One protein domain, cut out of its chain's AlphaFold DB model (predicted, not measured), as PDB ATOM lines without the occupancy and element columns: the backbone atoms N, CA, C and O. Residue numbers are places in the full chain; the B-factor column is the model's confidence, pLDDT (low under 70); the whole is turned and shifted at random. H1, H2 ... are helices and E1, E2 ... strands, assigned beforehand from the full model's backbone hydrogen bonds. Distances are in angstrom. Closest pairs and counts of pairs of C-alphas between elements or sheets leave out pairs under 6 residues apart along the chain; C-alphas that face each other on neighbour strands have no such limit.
ATOM      1  N   TYR A  18     101.700 138.948 150.737       88.00
ATOM      2  CA  TYR A  18     102.833 138.734 149.850       88.00
ATOM      3  C   TYR A  18     102.389 138.786 148.396       88.00
ATOM      4  O   TYR A  18     101.282 138.376 148.045       88.00
ATOM      5  N   THR A  19     103.281 139.262 147.535       88.88
ATOM      6  CA  THR A  19     103.156 139.123 146.086       88.88
ATOM      7  C   THR A  19     104.406 138.443 145.553       88.88
ATOM      8  O   THR A  19     105.522 138.819 145.914       88.88
ATOM      9  N   ASP A  20     104.208 137.420 144.727       89.38
ATOM     10  CA  ASP A  20     105.287 136.737 144.028       89.38
ATOM     11  C   ASP A  20     105.369 137.317 142.602       89.38
ATOM     12  O   ASP A  20     104.379 137.315 141.866       89.38
ATOM     13  N   GLN A  21     106.527 137.864 142.225       86.88
ATOM     14  CA  GLN A  21     106.758 138.494 140.915       86.88
ATOM     15  C   GLN A  21     108.076 138.017 140.290       86.88
ATOM     16  O   GLN A  21     108.898 137.367 140.942       86.88
ATOM     17  N   ALA A  22     108.255 138.293 138.998       87.12
ATOM     18  CA  ALA A  22     109.469 137.956 138.258       87.12
ATOM     19  C   ALA A  22     110.551 139.030 138.466       87.12
ATOM     20  O   ALA A  22     110.165 140.189 138.341       87.12
ATOM     21  N   PRO A  23     111.828 138.667 138.756       84.38
ATOM     22  CA  PRO A  23     113.091 139.426 138.672       84.38
ATOM     23  C   PRO A  23     113.160 140.948 138.578       84.38
ATOM     24  O   PRO A  23     113.991 141.613 139.195       84.38
ATOM     25  N   ASP A  24     112.379 141.464 137.646       88.19
ATOM     26  CA  ASP A  24     112.806 142.473 136.709       88.19
ATOM     27  C   ASP A  24     112.420 143.864 137.204       88.19
ATOM     28  O   ASP A  24     111.264 144.156 137.506       88.19
ATOM     29  N   CYS A  25     113.412 144.746 137.239       89.69
ATOM     30  CA  CYS A  25     113.244 146.153 137.571       89.69
ATOM     31  C   CYS A  25     112.715 146.901 136.344       89.69
ATOM     32  O   CYS A  25     113.491 147.418 135.536       89.69
ATOM     33  N   VAL A  26     111.396 146.907 136.152       89.38
ATOM     34  CA  VAL A  26     110.773 147.571 134.995       89.38
ATOM     35  C   VAL A  26     110.672 149.078 135.221       89.38
ATOM     36  O   VAL A  26     110.802 149.853 134.270       89.38
ATOM     37  N   PHE A  27     110.469 149.512 136.466       87.69
ATOM     38  CA  PHE A  27     110.278 150.916 136.798       87.69
ATOM     39  C   PHE A  27     111.480 151.469 137.568       87.69
ATOM     40  O   PHE A  27     112.049 150.819 138.439       87.69
ATOM     41  N   SER A  28     111.845 152.725 137.291       88.94
ATOM     42  CA  SER A  28     112.955 153.432 137.968       88.94
ATOM     43  C   SER A  28     112.748 153.628 139.473       88.94
ATOM     44  O   SER A  28     113.643 154.071 140.184       88.94
ATOM     45  N   ASP A  29     111.542 153.337 139.929       89.06
ATOM     46  CA  ASP A  29     111.015 153.637 141.240       89.06
ATOM     47  C   ASP A  29     110.895 152.391 142.135       89.06
ATOM     48  O   ASP A  29     110.521 152.519 143.308       89.06
ATOM     49  N   ASP A  30     111.197 151.214 141.583       91.38
ATOM     50  CA  ASP A  30     111.129 149.931 142.270       91.38
ATOM     51  C   ASP A  30     112.189 149.822 143.378       91.38
ATOM     52  O   ASP A  30     113.280 150.400 143.325       91.38
ATOM     53  N   VAL A  31     111.856 149.074 144.427       91.69
ATOM     54  CA  VAL A  31     112.719 148.854 145.586       91.69
ATOM     55  C   VAL A  31     113.725 147.759 145.245       91.69
ATOM     56  O   VAL A  31     113.355 146.597 145.084       91.69
ATOM     57  N   ARG A  32     115.007 148.126 145.152       93.88
ATOM     58  CA  ARG A  32     116.101 147.181 144.885       93.88
ATOM     59  C   ARG A  32     116.389 146.339 146.126       93.88
ATOM     60  O   ARG A  32     116.733 146.878 147.177       93.88
ATOM     61  N   CYS A  33     116.293 145.024 145.989       92.81
ATOM     62  CA  CYS A  33     116.629 144.080 147.046       92.81
ATOM     63  C   CYS A  33     118.145 143.844 147.073       92.81
ATOM     64  O   CYS A  33     118.726 143.464 146.059       92.81
ATOM     65  N   THR A  34     118.797 144.054 148.220       90.38
ATOM     66  CA  THR A  34     120.248 143.822 148.374       90.38
ATOM     67  C   THR A  34     120.589 142.385 148.766       90.38
ATOM     68  O   THR A  34     121.657 141.897 148.412       90.38
ATOM     69  N   ASP A  35     119.668 141.685 149.434       87.62
ATOM     70  CA  ASP A  35     119.894 140.346 149.994       87.62
ATOM     71  C   ASP A  35     119.341 139.245 149.082       87.62
ATOM     72  O   ASP A  35     118.473 138.452 149.458       87.62
ATOM     73  N   VAL A  36     119.830 139.230 147.842       88.19
ATOM     74  CA  VAL A  36     119.380 138.298 146.803       88.19
ATOM     75  C   VAL A  36     120.128 136.967 146.903       88.19
ATOM     76  O   VAL A  36     121.325 136.926 147.195       88.19
ATOM     77  N   ALA A  37     119.436 135.855 146.633       86.00
ATOM     78  CA  ALA A  37     120.055 134.531 146.586       86.00
ATOM     79  C   ALA A  37     121.252 134.477 145.600       86.00
ATOM     80  O   ALA A  37     121.215 135.112 144.538       86.00
ATOM     81  N   PRO A  38     122.307 133.691 145.901       85.12
ATOM     82  CA  PRO A  38     123.493 133.607 145.054       85.12
ATOM     83  C   PRO A  38     123.133 133.124 143.643       85.12
ATOM     84  O   PRO A  38     122.481 132.097 143.472       85.12
ATOM     85  N   GLY A  39     123.574 133.877 142.632       86.50
ATOM     86  CA  GLY A  39     123.293 133.610 141.216       86.50
ATOM     87  C   GLY A  39     122.395 134.648 140.536       86.50
ATOM     88  O   GLY A  39     122.339 134.674 139.308       86.50
ATOM     89  N   TYR A  40     121.765 135.543 141.300       85.81
ATOM     90  CA  TYR A  40     120.992 136.667 140.767       85.81
ATOM     91  C   TYR A  40     121.777 137.972 140.925       85.81
ATOM     92  O   TYR A  40     122.408 138.205 141.952       85.81
ATOM     93  N   LYS A  41     121.774 138.807 139.879       85.56
ATOM     94  CA  LYS A  41     122.486 140.097 139.884       85.56
ATOM     95  C   LYS A  41     121.661 141.215 140.511       85.56
ATOM     96  O   LYS A  41     122.230 142.152 141.055       85.56
ATOM     97  N   GLU A  42     120.340 141.120 140.396       89.38
ATOM     98  CA  GLU A  42     119.407 142.138 140.850       89.38
ATOM     99  C   GLU A  42     118.012 141.524 141.008       89.38
ATOM    100  O   GLU A  42     117.661 140.590 140.284       89.38
ATOM    101  N   ALA A  43     117.251 142.037 141.971       91.69
ATOM    102  CA  ALA A  43     115.841 141.742 142.162       91.69
ATOM    103  C   ALA A  43     115.145 143.028 142.622       91.69
ATOM    104  O   ALA A  43     115.694 143.761 143.454       91.69
ATOM    105  N   CYS A  44     113.957 143.297 142.087       93.94
ATOM    106  CA  CYS A  44     113.200 144.507 142.391       93.94
ATOM    107  C   CYS A  44     111.784 144.202 142.846       93.94
ATOM    108  O   CYS A  44     111.056 143.456 142.208       93.94
ATOM    109  N   CYS A  45     111.375 144.846 143.928       93.56
ATOM    110  CA  CYS A  45     110.011 144.794 144.418       93.56
ATOM    111  C   CYS A  45     109.255 146.085 144.051       93.56
ATOM    112  O   CYS A  45     109.864 147.157 144.022       93.56
ATOM    113  N   PRO A  46     107.932 146.032 143.805       90.00
ATOM    114  CA  PRO A  46     107.145 147.229 143.527       90.00
ATOM    115  C   PRO A  46     107.263 148.262 144.648       90.00
ATOM    116  O   PRO A  46     107.502 147.925 145.813       90.00
ATOM    117  N   ARG A  47     107.016 149.535 144.326       88.25
ATOM    118  CA  ARG A  47     106.994 150.596 145.343       88.25
ATOM    119  C   ARG A  47     106.088 150.245 146.523       88.25
ATOM    120  O   ARG A  47     104.992 149.717 146.346       88.25
ATOM    121  N   GLY A  48     106.522 150.628 147.723       85.69
ATOM    122  CA  GLY A  48     105.741 150.429 148.948       85.69
ATOM    123  C   GLY A  48     105.733 148.986 149.454       85.69
ATOM    124  O   GLY A  48     104.936 148.656 150.326       85.69
ATOM    125  N   THR A  49     106.614 148.140 148.922       91.31
ATOM    126  CA  THR A  49     106.829 146.778 149.412       91.31
ATOM    127  C   THR A  49     108.271 146.608 149.888       91.31
ATOM    128  O   THR A  49     109.155 147.384 149.515       91.31
ATOM    129  N   THR A  50     108.498 145.616 150.742       91.31
ATOM    130  CA  THR A  50     109.809 145.302 151.321       91.31
ATOM    131  C   THR A  50     110.251 143.922 150.847       91.31
ATOM    132  O   THR A  50     109.431 143.011 150.716       91.31
ATOM    133  N   CYS A  51     111.542 143.761 150.574       92.12
ATOM    134  CA  CYS A  51     112.102 142.489 150.133       92.12
ATOM    135  C   CYS A  51     112.209 141.502 151.298       92.12
ATOM    136  O   CYS A  51     112.771 141.842 152.339       92.12
ATOM    137  N   GLU A  52     111.724 140.277 151.102       90.69
ATOM    138  CA  GLU A  52     111.958 139.181 152.042       90.69
ATOM    139  C   GLU A  52     113.356 138.587 151.811       90.69
ATOM    140  O   GLU A  52     113.777 138.372 150.669       90.69
ATOM    141  N   SER A  53     114.088 138.302 152.887       86.81
ATOM    142  CA  SER A  53     115.459 137.788 152.785       86.81
ATOM    143  C   SER A  53     115.489 136.316 152.340       86.81
ATOM    144  O   SER A  53     114.627 135.509 152.691       86.81
ATOM    145  N   GLY A  54     116.481 135.942 151.523       81.31
ATOM    146  CA  GLY A  54     116.640 134.562 151.036       81.31
ATOM    147  C   GLY A  54     115.793 134.187 149.809       81.31
ATOM    148  O   GLY A  54     115.688 132.998 149.483       81.31
ATOM    149  N   TYR A  55     115.221 135.178 149.122       82.00
ATOM    150  CA  TYR A  55     114.593 135.053 147.802       82.00
ATOM    151  C   TYR A  55     115.526 135.575 146.689       82.00
ATOM    152  O   TYR A  55     116.456 136.333 146.969       82.00
ATOM    153  N   PRO A  56     115.324 135.172 145.420       81.19
ATOM    154  CA  PRO A  56     114.268 134.296 144.897       81.19
ATOM    155  C   PRO A  56     114.520 132.799 145.155       81.19
ATOM    156  O   PRO A  56     115.647 132.315 145.062       81.19
ATOM    157  N   ARG A  57     113.447 132.030 145.398       74.94
ATOM    158  CA  ARG A  57     113.461 130.557 145.323       74.94
ATOM    159  C   ARG A  57     112.667 130.143 144.088       74.94
ATOM    160  O   ARG A  57     111.515 130.527 143.958       74.94
ATOM    161  N   GLN A  58     113.287 129.381 143.186       83.31
ATOM    162  CA  GLN A  58     112.681 128.926 141.917       83.31
ATOM    163  C   GLN A  58     112.350 130.038 140.897       83.31
ATOM    164  O   GLN A  58     111.472 129.869 140.061       83.31
ATOM    165  N   GLY A  59     113.075 131.163 140.925       84.12
ATOM    166  CA  GLY A  59     112.935 132.226 139.915       84.12
ATOM    167  C   GLY A  59     111.811 133.231 140.179       84.12
ATOM    168  O   GLY A  59     111.621 134.145 139.384       84.12
ATOM    169  N   THR A  60     111.109 133.110 141.305       86.38
ATOM    170  CA  THR A  60     110.138 134.101 141.780       86.38
ATOM    171  C   THR A  60     110.644 134.764 143.052       86.38
ATOM    172  O   THR A  60     111.142 134.093 143.964       86.38
ATOM    173  N   MET A  61     110.517 136.083 143.120       88.56
ATOM    174  CA  MET A  61     110.823 136.873 144.311       88.56
ATOM    175  C   MET A  61     109.535 137.219 145.046       88.56
ATOM    176  O   MET A  61     108.509 137.480 144.418       88.56
ATOM    177  N   ARG A  62     109.613 137.192 146.375       91.69
ATOM    178  CA  ARG A  62     108.493 137.438 147.272       91.69
ATOM    179  C   ARG A  62     108.648 138.811 147.909       91.69
ATOM    180  O   ARG A  62     109.609 139.050 148.637       91.69
ATOM    181  N   CYS A  63     107.695 139.692 147.640       92.19
ATOM    182  CA  CYS A  63     107.666 141.041 148.190       92.19
ATOM    183  C   CYS A  63     106.590 141.128 149.273       92.19
ATOM    184  O   CYS A  63     105.443 140.730 149.047       92.19
ATOM    185  N   HIS A  64     106.957 141.648 150.440       91.75
ATOM    186  CA  HIS A  64     106.051 141.870 151.560       91.75
ATOM    187  C   HIS A  64     105.369 143.236 151.421       91.75
ATOM    188  O   HIS A  64     106.036 144.270 151.329       91.75
ATOM    189  N   MET A  65     104.036 143.255 151.389       87.06
ATOM    190  CA  MET A  65     103.248 144.485 151.337       87.06
ATOM    191  C   MET A  65     103.000 145.007 152.751       87.06
ATOM    192  O   MET A  65     102.166 144.476 153.485       87.06
ATOM    193  N   ASP A  66     103.695 146.081 153.121       84.12
ATOM    194  CA  ASP A  66     103.458 146.765 154.389       84.12
ATOM    195  C   ASP A  66     102.352 147.818 154.210       84.12
ATOM    196  O   ASP A  66     102.573 148.940 153.742       84.12
ATOM    197  N   TYR A  67     101.121 147.444 154.570       79.19
ATOM    198  CA  TYR A  67      99.974 148.354 154.514       79.19
ATOM    199  C   TYR A  67     100.157 149.595 155.395       79.19
ATOM    200  O   TYR A  67      99.614 150.648 155.061       79.19
ATOM    201  N   GLY A  68     100.939 149.515 156.476       76.88
ATOM    202  CA  GLY A  68     101.246 150.666 157.321       76.88
ATOM    203  C   GLY A  68     102.015 151.733 156.544       76.88
ATOM    204  O   GLY A  68     101.620 152.901 156.525       76.88
ATOM    205  N   LYS A  69     103.046 151.313 155.801       71.25
ATOM    206  CA  LYS A  69     103.826 152.187 154.908       71.25
ATOM    207  C   LYS A  69     102.995 152.735 153.750       71.25
ATOM    208  O   LYS A  69     103.166 153.894 153.380       71.25
ATOM    209  N   LEU A  70     102.087 151.936 153.189       69.38
ATOM    210  CA  LEU A  70     101.185 152.383 152.121       69.38
ATOM    211  C   LEU A  70     100.200 153.449 152.616       69.38
ATOM    212  O   LEU A  70      99.961 154.431 151.914       69.38
ATOM    213  N   ILE A  71      99.663 153.300 153.830       73.00
ATOM    214  CA  ILE A  71      98.775 154.296 154.445       73.00
ATOM    215  C   ILE A  71      99.544 155.585 154.759       73.00
ATOM    216  O   ILE A  71      99.029 156.673 154.501       73.00
ATOM    217  N   GLU A  72     100.784 155.492 155.246       69.31
ATOM    218  CA  GLU A  72     101.636 156.655 155.517       69.31
ATOM    219  C   GLU A  72     102.062 157.374 154.225       69.31
ATOM    220  O   GLU A  72     101.969 158.599 154.132       69.31
ATOM    221  N   ALA A  73     102.434 156.628 153.181       66.31
ATOM    222  CA  ALA A  73     102.727 157.179 151.861       66.31
ATOM    223  C   ALA A  73     101.487 157.847 151.250       66.31
ATOM    224  O   ALA A  73     101.570 158.981 150.782       66.31
ATOM    225  N   ALA A  74     100.314 157.212 151.324       68.38
ATOM    226  CA  ALA A  74      99.055 157.802 150.872       68.38
ATOM    227  C   ALA A  74      98.675 159.055 151.682       68.38
ATOM    228  O   ALA A  74      98.164 160.026 151.119       68.38
ATOM    229  N   ALA A  75      98.947 159.079 152.990       69.69
ATOM    230  CA  ALA A  75      98.764 160.260 153.831       69.69
ATOM    231  C   ALA A  75      99.746 161.388 153.462       69.69
ATOM    232  O   ALA A  75      99.361 162.558 153.442       69.69
ATOM    233  N   SER A  76     100.983 161.048 153.095       57.84
ATOM    234  CA  SER A  76     101.988 162.003 152.618       57.84
ATOM    235  C   SER A  76     101.644 162.564 151.229       57.84
ATOM    236  O   SER A  76     101.761 163.771 150.998       57.84
ATOM    237  N   LEU A  77     101.083 161.736 150.337       58.53
ATOM    238  CA  LEU A  77     100.511 162.195 149.066       58.53
ATOM    239  C   LEU A  77      99.317 163.135 149.297       58.53
ATOM    240  O   LEU A  77      99.245 164.190 148.667       58.53
ATOM    241  N   LYS A  78      98.429 162.842 150.258       55.09
ATOM    242  CA  LYS A  78      97.348 163.772 150.645       55.09
ATOM    243  C   LYS A  78      97.885 165.102 151.178       55.09
ATOM    244  O   LYS A  78      97.284 166.142 150.918       55.09
ATOM    245  N   LYS A  79      99.034 165.097 151.860       49.38
ATOM    246  CA  LYS A  79      99.662 166.315 152.391       49.38
ATOM    247  C   LYS A  79     100.352 167.163 151.314       49.38
ATOM    248  O   LYS A  79     100.371 168.380 151.449       49.38
ATOM    249  N   SER A  80     100.816 166.559 150.218       42.41
ATOM    250  CA  SER A  80     101.343 167.300 149.054       42.41
ATOM    251  C   SER A  80     100.264 167.770 148.067       42.41
ATOM    252  O   SER A  80     100.544 168.575 147.188       42.41
ATOM    253  N   THR A  81      99.010 167.337 148.231       47.12
ATOM    254  CA  THR A  81      97.891 167.687 147.329       47.12
ATOM    255  C   THR A  81      97.155 168.970 147.766       47.12
ATOM    256  O   THR A  81      96.376 169.528 147.000       47.12
ATOM    257  N   SER A  82      97.403 169.496 148.976       46.03
ATOM    258  CA  SER A  82      96.697 170.695 149.477       46.03
ATOM    259  C   SER A  82      97.393 172.026 149.168       46.03
ATOM    260  O   SER A  82      96.822 173.086 149.418       46.03
TER     261      SER A  82
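AT A GLANCE: This is residues 18 to 82 of the 226 residues of an uncharacterized protein of Aspergillus sclerotialis (UniProt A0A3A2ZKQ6). A three-stranded sheet and the looping residues 22 to 48 make a head; H1 is an arm, its residues 74 to 80 sticking out. The 65 printed residues run E1, E2, E3, H1, class mixed, under half in named elements; the antiparallel sheet's order is E1, E3, E2. The whole is only just loose, close to compact, radius of gyration of the C-alphas 13.4 A, spans 46 by 21 by 16 A.

HOW THE PARTS SIT: Start at E1, residues 18 to 21, antiparallel to E3, residues 61 to 65; N 19 and O 63 are within hydrogen-bond range, 3.0 A. E2, residues 49 to 51, forms a hairpin with E3; N 64 and O 50 are within hydrogen-bond range, 2.8 A. H1, residues 67 to 80, has every O i to N i+4 pair within hydrogen-bond range.

IN THESE COORDINATES: Find C-alpha 18 at (102.833, 138.734, 149.850), where E1 begins. H1 runs 19.8 A to C-alpha 80 at (101.343, 167.300, 149.054).

THE WHOLE: The printed part has no cut. The E1 to E2 link is long, 27 residues. Look for pLDDT under 70 at residues 70 and 72 to 82.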